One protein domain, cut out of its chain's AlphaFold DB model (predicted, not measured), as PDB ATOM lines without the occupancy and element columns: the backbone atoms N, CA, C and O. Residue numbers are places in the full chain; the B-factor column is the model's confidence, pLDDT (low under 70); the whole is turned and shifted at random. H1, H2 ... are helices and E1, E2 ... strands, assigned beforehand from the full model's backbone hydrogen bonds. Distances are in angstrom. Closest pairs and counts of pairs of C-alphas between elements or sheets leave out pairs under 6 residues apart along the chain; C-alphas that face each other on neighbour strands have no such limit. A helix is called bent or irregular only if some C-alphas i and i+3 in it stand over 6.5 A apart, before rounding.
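Overview. This is residues 42 to 123 of the 124 residues of an uncharacterized protein of Aquimonas voraii (UniProt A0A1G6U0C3). A tiny parallel sheet of two strands, E2 and E3, lies near the middle of a rounded body, with the long helix H4 passing along its E3 side and the short helices H1, H2 and H3 off to one side of the sheet, H1 and H2 with no contact to its strands. H3 and the beginning of H4 make a corner at one end. You have 82 residues, with four named helices and three named strands in the order H1 H2 E1 E2 E3 H3 H4, a mixed class. The whole is compact, with a radius of gyration of the C-alphas of 11.9 A and spans of 33 by 27 by 24 A.

Arrangement. Begin at residues 42 to 43, which pair in parallel with residues 82 to 83 of E2, residues 80 to 83. E2 is parallel to E3, residues 92 to 94, at 14 degrees; look for N 94 and O 82, 2.7 A apart. H1, residues 47 to 51, is close but not clearly touching H2, residues 54 to 62; their closest C-alphas, of Leu 50 and Leu 56, are 6.8 A apart. E1, residues 70 to 72, pairs with no named strand. H2 only just touches H3, residues 97 to 102, with 3 pairs of C-alphas within 8 A, the closest those of Leu 55 and Leu 97 at 7.2 A; they are about perpendicular at 85 degrees. The closest C-alphas of E3 and H4, residues 104 to 122, are those of Leu 92 and Ala 113, 7.0 A apart. Every O i to N i+4 pair is within hydrogen-bond range in H1, H2 and H3; in H4 13 of 15 are.

Along the chain. Find C-alpha 47 at (26.779, 74.666, 137.746), where H1 begins. H2 runs 12.3 A and E2 9.9 A. H4 runs 26.7 A to C-alpha 122 at (6.494, 79.836, 147.705), with a kink of 37 degrees near residue 113; it is only just irregular, with C-alphas 109 and 112 7.0 A apart.

Size, cuts and confidence. The farthest C-alphas, of Gly 76 and Arg 102, are 33.0 A apart. The printed part has no cut, no link is long, and no printed residue is under 70 in pLDDT.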
ATOM      1  N   VAL A  42      24.374  81.964 140.012       91.81
ATOM      2  CA  VAL A  42      25.617  82.515 139.465       91.81
ATOM      3  C   VAL A  42      26.751  82.223 140.438       91.81
ATOM      4  O   VAL A  42      26.649  82.483 141.636       91.81
ATOM      5  N   ALA A  43      27.832  81.641 139.936       90.31
ATOM      6  CA  ALA A  43      28.961  81.230 140.753       90.31
ATOM      7  C   ALA A  43      30.261  81.258 139.948       90.31
ATOM      8  O   ALA A  43      30.240  81.304 138.718       90.31
ATOM      9  N   ALA A  44      31.398  81.230 140.642       86.75
ATOM     10  CA  ALA A  44      32.697  81.059 139.995       86.75
ATOM     11  C   ALA A  44      32.894  79.634 139.440       86.75
ATOM     12  O   ALA A  44      33.520  79.463 138.397       86.75
ATOM     13  N   ALA A  45      32.347  78.624 140.124       86.62
ATOM     14  CA  ALA A  45      32.411  77.228 139.704       86.62
ATOM     15  C   ALA A  45      31.290  76.867 138.703       86.62
ATOM     16  O   ALA A  45      30.215  77.473 138.755       86.62
ATOM     17  N   PRO A  46      31.499  75.857 137.833       87.62
ATOM     18  CA  PRO A  46      30.467  75.355 136.927       87.62
ATOM     19  C   PRO A  46      29.235  74.847 137.683       87.62
ATOM     20  O   PRO A  46      29.353  74.237 138.751       87.62
ATOM     21  N   LEU A  47      28.044  75.054 137.114       86.38
ATOM     22  CA  LEU A  47      26.779  74.666 137.746       86.38
ATOM     23  C   LEU A  47      26.676  73.145 137.930       86.38
ATOM     24  O   LEU A  47      26.119  72.678 138.919       86.38
ATOM     25  N   GLU A  48      27.242  72.378 137.002       88.50
ATOM     26  CA  GLU A  48      27.293  70.917 137.028       88.50
ATOM     27  C   GLU A  48      28.045  70.421 138.265       88.50
ATOM     28  O   GLU A  48      27.536  69.580 138.999       88.50
ATOM     29  N   THR A  49      29.203  71.014 138.560       88.88
ATOM     30  CA  THR A  49      29.987  70.704 139.765       88.88
ATOM     31  C   THR A  49      29.240  71.105 141.035       88.88
ATOM     32  O   THR A  49      29.245  70.384 142.030       88.88
ATOM     33  N   LEU A  50      28.567  72.255 141.006       86.69
ATOM     34  CA  LEU A  50      27.812  72.757 142.149       86.69
ATOM     35  C   LEU A  50      26.607  71.876 142.489       86.69
ATOM     36  O   LEU A  50      26.309  71.694 143.668       86.69
ATOM     37  N   ARG A  51      25.943  71.283 141.490       89.81
ATOM     38  CA  ARG A  51      24.817  70.352 141.695       89.81
ATOM     39  C   ARG A  51      25.193  69.120 142.519       89.81
ATOM     40  O   ARG A  51      24.329  68.560 143.188       89.81
ATOM     41  N   GLU A  52      26.459  68.726 142.507       91.00
ATOM     42  CA  GLU A  52      26.975  67.598 143.289       91.00
ATOM     43  C   GLU A  52      27.456  68.018 144.692       91.00
ATOM     44  O   GLU A  52      27.704  67.175 145.562       91.00
ATOM     45  N   ASP A  53      27.567  69.324 144.959       91.75
ATOM     46  CA  ASP A  53      28.056  69.838 146.233       91.75
ATOM     47  C   ASP A  53      27.047  69.577 147.362       91.75
ATOM     48  O   ASP A  53      25.937  70.112 147.401       91.75
ATOM     49  N   ARG A  54      27.461  68.782 148.356       92.31
ATOM     50  CA  ARG A  54      26.615  68.411 149.503       92.31
ATOM     51  C   ARG A  54      26.106  69.606 150.305       92.31
ATOM     52  O   ARG A  54      24.999  69.536 150.842       92.31
ATOM     53  N   LEU A  55      26.908  70.664 150.436       91.44
ATOM     54  CA  LEU A  55      26.490  71.866 151.146       91.44
ATOM     55  C   LEU A  55      25.449  72.614 150.319       91.44
ATOM     56  O   LEU A  55      24.420  72.986 150.879       91.44
ATOM     57  N   LEU A  56      25.661  72.773 149.009       91.62
ATOM     58  CA  LEU A  56      24.653  73.396 148.152       91.62
ATOM     59  C   LEU A  56      23.345  72.600 148.177       91.62
ATOM     60  O   LEU A  56      22.292  73.181 148.407       91.62
ATOM     61  N   LEU A  57      23.401  71.271 148.074       92.75
ATOM     62  CA  LEU A  57      22.226  70.402 148.197       92.75
ATOM     63  C   LEU A  57      21.508  70.549 149.548       92.75
ATOM     64  O   LEU A  57      20.294  70.370 149.633       92.75
ATOM     65  N   ALA A  58      22.226  70.846 150.633       91.19
ATOM     66  CA  ALA A  58      21.605  71.155 151.920       91.19
ATOM     67  C   ALA A  58      20.928  72.537 151.911       91.19
ATOM     68  O   ALA A  58      19.832  72.677 152.450       91.19
ATOM     69  N   VAL A  59      21.542  73.537 151.268       91.62
ATOM     70  CA  VAL A  59      20.941  74.867 151.082       91.62
ATOM     71  C   VAL A  59      19.678  74.787 150.220       91.62
ATOM     72  O   VAL A  59      18.651  75.332 150.611       91.62
ATOM     73  N   LEU A  60      19.713  74.065 149.097       92.25
ATOM     74  CA  LEU A  60      18.549  73.872 148.223       92.25
ATOM     75  C   LEU A  60      17.412  73.161 148.955       92.25
ATOM     76  O   LEU A  60      16.280  73.636 148.928       92.25
ATOM     77  N   ARG A  61      17.719  72.111 149.726       91.50
ATOM     78  CA  ARG A  61      16.722  71.452 150.585       91.50
ATOM     79  C   ARG A  61      16.123  72.393 151.626       91.50
ATOM     80  O   ARG A  61      14.926  72.335 151.880       91.50
ATOM     81  N   ALA A  62      16.916  73.295 152.204       90.25
ATOM     82  CA  ALA A  62      16.391  74.310 153.115       90.25
ATOM     83  C   ALA A  62      15.449  75.312 152.419       90.25
ATOM     84  O   ALA A  62      14.570  75.871 153.079       90.25
ATOM     85  N   LEU A  63      15.622  75.515 151.109       90.50
ATOM     86  CA  LEU A  63      14.761  76.323 150.243       90.50
ATOM     87  C   LEU A  63      13.589  75.540 149.631       90.50
ATOM     88  O   LEU A  63      12.782  76.161 148.945       90.50
ATOM     89  N   ASP A  64      13.458  74.239 149.920       90.81
ATOM     90  CA  ASP A  64      12.440  73.350 149.340       90.81
ATOM     91  C   ASP A  64      12.595  73.159 147.814       90.81
ATOM     92  O   ASP A  64      11.623  73.170 147.057       90.81
ATOM     93  N   LEU A  65      13.851  73.042 147.364       90.75
ATOM     94  CA  LEU A  65      14.253  72.880 145.963       90.75
ATOM     95  C   LEU A  65      15.175  71.667 145.763       90.75
ATOM     96  O   LEU A  65      15.971  71.322 146.646       90.75
ATOM     97  N   GLY A  66      15.106  71.069 144.571       90.06
ATOM     98  CA  GLY A  66      16.043  70.060 144.069       90.06
ATOM     99  C   GLY A  66      17.163  70.643 143.184       90.06
ATOM    100  O   GLY A  66      17.107  71.806 142.779       90.06
ATOM    101  N   PRO A  67      18.211  69.861 142.861       89.38
ATOM    102  CA  PRO A  67      19.259  70.264 141.909       89.38
ATOM    103  C   PRO A  67      18.756  70.470 140.467       89.38
ATOM    104  O   PRO A  67      19.400  71.162 139.676       89.38
ATOM    105  N   GLU A  68      17.617  69.886 140.108       88.31
ATOM    106  CA  GLU A  68      16.922  70.086 138.835       88.31
ATOM    107  C   GLU A  68      16.190  71.434 138.757       88.31
ATOM    108  O   GLU A  68      15.992  71.961 137.664       88.31
ATOM    109  N   ASP A  69      15.844  72.019 139.908       89.12
ATOM    110  CA  ASP A  69      15.141  73.302 139.992       89.12
ATOM    111  C   ASP A  69      16.076  74.502 139.799       89.12
ATOM    112  O   ASP A  69      15.606  75.634 139.621       89.12
ATOM    113  N   ILE A  70      17.394  74.271 139.853       89.62
ATOM    114  CA  ILE A  70      18.396  75.311 139.643       89.62
ATOM    115  C   ILE A  70      18.833  75.396 138.185       89.62
ATOM    116  O   ILE A  70      19.156  74.393 137.544       89.62
ATOM    117  N   GLY A  71      18.898  76.619 137.677       89.25
ATOM    118  CA  GLY A  71      19.358  76.925 136.329       89.25
ATOM    119  C   GLY A  71      20.458  77.982 136.313       89.25
ATOM    120  O   GLY A  71      20.731  78.613 137.339       89.25
ATOM    121  N   PRO A  72      21.092  78.192 135.151       88.56
ATOM    122  CA  PRO A  72      22.048  79.274 134.973       88.56
ATOM    123  C   PRO A  72      21.379  80.646 135.132       88.56
ATOM    124  O   PRO A  72      20.155  80.783 135.085       88.56
ATOM    125  N   GLU A  73      22.191  81.689 135.265       87.69
ATOM    126  CA  GLU A  73      21.746  83.081 135.391       87.69
ATOM    127  C   GLU A  73      20.775  83.525 134.275       87.69
ATOM    128  O   GLU A  73      19.865  84.320 134.517       87.69
ATOM    129  N   GLN A  74      20.905  82.972 133.064       83.00
ATOM    130  CA  GLN A  74      20.055  83.310 131.914       83.00
ATOM    131  C   GLN A  74      18.731  82.518 131.864       83.00
ATOM    132  O   GLN A  74      17.929  82.725 130.954       83.00
ATOM    133  N   ALA A  75      18.468  81.618 132.821       81.44
ATOM    134  CA  ALA A  75      17.310  80.717 132.818       81.44
ATOM    135  C   ALA A  75      15.994  81.378 133.282       81.44
ATOM    136  O   ALA A  75      15.275  80.841 134.124       81.44
ATOM    137  N   GLY A  76      15.661  82.544 132.727       78.69
ATOM    138  CA  GLY A  76      14.383  83.227 132.952       78.69
ATOM    139  C   GLY A  76      14.411  84.284 134.060       78.69
ATOM    140  O   GLY A  76      15.420  84.944 134.286       78.69
ATOM    141  N   THR A  77      13.269  84.481 134.725       83.50
ATOM    142  CA  THR A  77      13.019  85.595 135.666       83.50
ATOM    143  C   THR A  77      13.043  85.188 137.140       83.50
ATOM    144  O   THR A  77      12.750  86.007 138.011       83.50
ATOM    145  N   ALA A  78      13.400  83.937 137.441       88.12
ATOM    146  CA  ALA A  78      13.416  83.413 138.804       88.12
ATOM    147  C   ALA A  78      14.376  84.197 139.726       88.12
ATOM    148  O   ALA A  78      15.270  84.904 139.247       88.12
ATOM    149  N   PRO A  79      14.257  84.076 141.056       90.75
ATOM    150  CA  PRO A  79      15.218  84.671 141.978       90.75
ATOM    151  C   PRO A  79      16.647  84.187 141.695       90.75
ATOM    152  O   PRO A  79      16.855  83.024 141.354       90.75
ATOM    153  N   LEU A  80      17.623  85.086 141.830       92.62
ATOM    154  CA  LEU A  80      19.039  84.795 141.601       92.62
ATOM    155  C   LEU A  80      19.764  84.555 142.933       92.62
ATOM    156  O   LEU A  80      19.635  85.347 143.868       92.62
ATOM    157  N   LEU A  81      20.528  83.471 143.006       92.88
ATOM    158  CA  LEU A  81      21.434  83.113 144.089       92.88
ATOM    159  C   LEU A  81      22.875  83.277 143.596       92.88
ATOM    160  O   LEU A  81      23.307  82.552 142.701       92.88
ATOM    161  N   ALA A  82      23.620  84.202 144.192       93.62
ATOM    162  CA  ALA A  82      25.041  84.368 143.912       93.62
ATOM    163  C   ALA A  82      25.871  83.579 144.927       93.62
ATOM    164  O   ALA A  82      25.613  83.651 146.126       93.62
ATOM    165  N   ILE A  83      26.863  82.823 144.463       92.44
ATOM    166  CA  ILE A  83      27.803  82.074 145.304       92.44
ATOM    167  C   ILE A  83      29.209  82.556 144.977       92.44
ATOM    168  O   ILE A  83      29.610  82.525 143.815       92.44
ATOM    169  N   ASP A  84      29.957  82.974 145.998       91.00
ATOM    170  CA  ASP A  84      31.323  83.494 145.835       91.00
ATOM    171  C   ASP A  84      31.406  84.722 144.904       91.00
ATOM    172  O   ASP A  84      32.416  84.997 144.261       91.00
ATOM    173  N   ARG A  85      30.297  85.461 144.790       86.62
ATOM    174  CA  ARG A  85      30.185  86.681 143.992       86.62
ATOM    175  C   ARG A  85      29.252  87.666 144.676       86.62
ATOM    176  O   ARG A  85      28.230  87.276 145.237       86.62
ATOM    177  N   LEU A  86      29.616  88.942 144.609       85.00
ATOM    178  CA  LEU A  86      28.740  90.043 144.994       85.00
ATOM    179  C   LEU A  86      27.959  90.478 143.759       85.00
ATOM    180  O   LEU A  86      28.547  90.950 142.789       85.00
ATOM    181  N   ASP A  87      26.643  90.315 143.810       85.38
ATOM    182  CA  ASP A  87      25.742  90.708 142.736       85.38
ATOM    183  C   ASP A  87      24.546  91.447 143.336       85.38
ATOM    184  O   ASP A  87      23.792  90.897 144.139       85.38
ATOM    185  N   ALA A  88      24.381  92.716 142.961       83.44
ATOM    186  CA  ALA A  88      23.298  93.560 143.462       83.44
ATOM    187  C   ALA A  88      21.911  93.095 142.983       83.44
ATOM    188  O   ALA A  88      20.902  93.432 143.598       83.44
ATOM    189  N   SER A  89      21.856  92.323 141.894       85.44
ATOM    190  CA  SER A  89      20.623  91.732 141.374       85.44
ATOM    191  C   SER A  89      20.266  90.405 142.054       85.44
ATOM    192  O   SER A  89      19.136  89.921 141.915       85.44
ATOM    193  N   ALA A  90      21.195  89.818 142.821       88.81
ATOM    194  CA  ALA A  90      20.951  88.578 143.533       88.81
ATOM    195  C   ALA A  90      19.987  88.786 144.705       88.81
ATOM    196  O   ALA A  90      20.136  89.676 145.540       88.81
ATOM    197  N   ALA A  91      19.006  87.892 144.808       90.25
ATOM    198  CA  ALA A  91      18.111  87.832 145.956       90.25
ATOM    199  C   ALA A  91      18.846  87.370 147.225       90.25
ATOM    200  O   ALA A  91      18.408  87.669 148.336       90.25
ATOM    201  N   LEU A  92      19.945  86.630 147.060       91.69
ATOM    202  CA  LEU A  92      20.828  86.203 148.133       91.69
ATOM    203  C   LEU A  92      22.256  86.051 147.603       91.69
ATOM    204  O   LEU A  92      22.468  85.399 146.584       91.69
ATOM    205  N   CYS A  93      23.224  86.607 148.330       91.81
ATOM    206  CA  CYS A  93      24.647  86.364 148.108       91.81
ATOM    207  C   CYS A  93      25.171  85.425 149.198       91.81
ATOM    208  O   CYS A  93      25.036  85.701 150.391       91.81
ATOM    209  N   LEU A  94      25.768  84.314 148.783       90.50
ATOM    210  CA  LEU A  94      26.465  83.372 149.639       90.50
ATOM    211  C   LEU A  94      27.975  83.605 149.522       90.50
ATOM    212  O   LEU A  94      28.486  83.754 148.408       90.50
ATOM    213  N   PRO A  95      28.714  83.581 150.643       89.31
ATOM    214  CA  PRO A  95      30.163  83.487 150.584       89.31
ATOM    215  C   PRO A  95      30.578  82.136 149.973       89.31
ATOM    216  O   PRO A  95      29.743  81.228 149.846       89.31
ATOM    217  N   PRO A  96      31.860  81.973 149.606       89.88
ATOM    218  CA  PRO A  96      32.355  80.720 149.054       89.88
ATOM    219  C   PRO A  96      31.993  79.522 149.937       89.88
ATOM    220  O   PRO A  96      32.089  79.566 151.169       89.88
ATOM    221  N   LEU A  97      31.575  78.425 149.297       89.62
ATOM    222  CA  LEU A  97      31.077  77.236 149.997       89.62
ATOM    223  C   LEU A  97      32.119  76.664 150.970       89.62
ATOM    224  O   LEU A  97      31.753  76.145 152.021       89.62
ATOM    225  N   GLU A  98      33.411  76.799 150.669       90.00
ATOM    226  CA  GLU A  98      34.499  76.389 151.562       90.00
ATOM    227  C   GLU A  98      34.511  77.158 152.887       90.00
ATOM    228  O   GLU A  98      34.695  76.556 153.949       90.00
ATOM    229  N   VAL A  99      34.254  78.469 152.841       89.31
ATOM    230  CA  VAL A  99      34.141  79.316 154.036       89.31
ATOM    231  C   VAL A  99      32.934  78.882 154.850       89.31
ATOM    232  O   VAL A  99      33.051  78.632 156.050       89.31
ATOM    233  N   LEU A 100      31.792  78.674 154.188       89.00
ATOM    234  CA  LEU A 100      30.598  78.173 154.858       89.00
ATOM    235  C   LEU A 100      30.825  76.809 155.494       89.00
ATOM    236  O   LEU A 100      30.327  76.582 156.586       89.00
ATOM    237  N   ARG A 101      31.579  75.894 154.878       91.12
ATOM    238  CA  ARG A 101      31.864  74.577 155.475       91.12
ATOM    239  C   ARG A 101      32.588  74.698 156.817       91.12
ATOM    240  O   ARG A 101      32.261  73.930 157.721       91.12
ATOM    241  N   ARG A 102      33.516  75.654 156.936       91.62
ATOM    242  CA  ARG A 102      34.389  75.841 158.106       91.62
ATOM    243  C   ARG A 102      33.778  76.732 159.190       91.62
ATOM    244  O   ARG A 102      34.096  76.541 160.358       91.62
ATOM    245  N   ASP A 103      32.877  77.648 158.834       91.00
ATOM    246  CA  ASP A 103      32.305  78.618 159.773       91.00
ATOM    247  C   ASP A 103      30.803  78.396 160.037       91.00
ATOM    248  O   ASP A 103      29.918  78.732 159.244       91.00
ATOM    249  N   GLY A 104      30.493  77.850 161.216       88.69
ATOM    250  CA  GLY A 104      29.115  77.656 161.673       88.69
ATOM    251  C   GLY A 104      28.379  78.951 162.044       88.69
ATOM    252  O   GLY A 104      27.147  78.956 162.093       88.69
ATOM    253  N   SER A 105      29.089  80.046 162.322       88.94
ATOM    254  CA  SER A 105      28.476  81.357 162.558       88.94
ATOM    255  C   SER A 105      27.979  81.969 161.247       88.94
ATOM    256  O   SER A 105      26.820  82.382 161.183       88.94
ATOM    257  N   ALA A 106      28.768  81.869 160.171       87.06
ATOM    258  CA  ALA A 106      28.367  82.273 158.826       87.06
ATOM    259  C   ALA A 106      27.111  81.523 158.347       87.06
ATOM    260  O   ALA A 106      26.169  82.143 157.853       87.06
ATOM    261  N   LYS A 107      27.018  80.202 158.586       89.56
ATOM    262  CA  LYS A 107      25.790  79.429 158.290       89.56
ATOM    263  C   LYS A 107      24.566  79.972 159.030       89.56
ATOM    264  O   LYS A 107      23.490  80.090 158.446       89.56
ATOM    265  N   ARG A 108      24.713  80.293 160.321       88.69
ATOM    266  CA  ARG A 108      23.613  80.817 161.148       88.69
ATOM    267  C   ARG A 108      23.184  82.212 160.702       88.69
ATOM    268  O   ARG A 108      21.984  82.468 160.637       88.69
ATOM    269  N   ALA A 109      24.136  83.070 160.341       89.25
ATOM    270  CA  ALA A 109      23.864  84.411 159.825       89.25
ATOM    271  C   ALA A 109      23.065  84.388 158.510       89.25
ATOM    272  O   ALA A 109      22.243  85.268 158.277       89.25
ATOM    273  N   LEU A 110      23.239  83.352 157.683       90.50
ATOM    274  CA  LEU A 110      22.491  83.178 156.434       90.50
ATOM    275  C   LEU A 110      21.056  82.675 156.623       90.50
ATOM    276  O   LEU A 110      20.220  82.839 155.733       90.50
ATOM    277  N   TRP A 111      20.739  82.066 157.766       89.81
ATOM    278  CA  TRP A 111      19.449  81.405 157.974       89.81
ATOM    279  C   TRP A 111      18.221  82.325 157.830       89.81
ATOM    280  O   TRP A 111      17.234  81.911 157.214       89.81
ATOM    281  N   PRO A 112      18.224  83.573 158.346       92.31
ATOM    282  CA  PRO A 112      17.127  84.512 158.113       92.31
ATOM    283  C   PRO A 112      16.926  84.831 156.627       92.31
ATOM    284  O   PRO A 112      15.787  84.854 156.160       92.31
ATOM    285  N   ALA A 113      18.018  85.016 155.881       91.25
ATOM    286  CA  ALA A 113      17.968  85.346 154.462       91.25
ATOM    287  C   ALA A 113      17.463  84.161 153.619       91.25
ATOM    288  O   ALA A 113      16.589  84.335 152.771       91.25
ATOM    289  N   LEU A 114      17.900  82.937 153.937       91.94
ATOM    290  CA  LEU A 114      17.370  81.709 153.333       91.94
ATOM    291  C   LEU A 114      15.870  81.539 153.598       91.94
ATOM    292  O   LEU A 114      15.111  81.230 152.680       91.94
ATOM    293  N   ARG A 115      15.402  81.803 154.825       91.75
ATOM    294  CA  ARG A 115      13.962  81.761 155.141       91.75
ATOM    295  C   ARG A 115      13.159  82.821 154.387       91.75
ATOM    296  O   ARG A 115      12.029  82.551 153.984       91.75
ATOM    297  N   ALA A 116      13.702  84.023 154.208       91.12
ATOM    298  CA  ALA A 116      13.058  85.061 153.406       91.12
ATOM    299  C   ALA A 116      12.957  84.645 151.929       91.12
ATOM    300  O   ALA A 116      11.876  84.744 151.349       91.12
ATOM    301  N   LEU A 117      14.038  84.103 151.361       90.81
ATOM    302  CA  LEU A 117      14.060  83.604 149.987       90.81
ATOM    303  C   LEU A 117      13.075  82.448 149.784       90.81
ATOM    304  O   LEU A 117      12.292  82.486 148.840       90.81
ATOM    305  N   ARG A 118      13.032  81.474 150.702       91.94
ATOM    306  CA  ARG A 118      12.062  80.370 150.652       91.94
ATOM    307  C   ARG A 118      10.620  80.870 150.600       91.94
ATOM    308  O   ARG A 118       9.853  80.417 149.761       91.94
ATOM    309  N   ARG A 119      10.244  81.819 151.464       90.31
ATOM    310  CA  ARG A 119       8.883  82.391 151.450       90.31
ATOM    311  C   ARG A 119       8.559  83.051 150.110       90.31
ATOM    312  O   ARG A 119       7.448  82.909 149.612       90.31
ATOM    313  N   ARG A 120       9.537  83.732 149.514       87.38
ATOM    314  CA  ARG A 120       9.397  84.392 148.213       87.38
ATOM    315  C   ARG A 120       9.268  83.393 147.057       87.38
ATOM    316  O   ARG A 120       8.530  83.666 146.127       87.38
ATOM    317  N   LEU A 121       9.926  82.236 147.145       86.25
ATOM    318  CA  LEU A 121       9.797  81.128 146.186       86.25
ATOM    319  C   LEU A 121       8.457  80.380 146.288       86.25
ATOM    320  O   LEU A 121       8.039  79.736 145.330       86.25
ATOM    321  N   GLN A 122       7.814  80.427 147.456       84.44
ATOM    322  CA  GLN A 122       6.494  79.836 147.705       84.44
ATOM    323  C   GLN A 122       5.342  80.815 147.437       84.44
ATOM    324  O   GLN A 122       4.183  80.408 147.463       84.44
ATOM    325  N   SER A 123       5.646  82.095 147.216       70.75
ATOM    326  CA  SER A 123       4.637  83.087 146.848       70.75
ATOM    327  C   SER A 123       4.372  82.979 145.340       70.75
ATOM    328  O   SER A 123       5.349  82.950 144.589       70.75
TER     329      SER A 123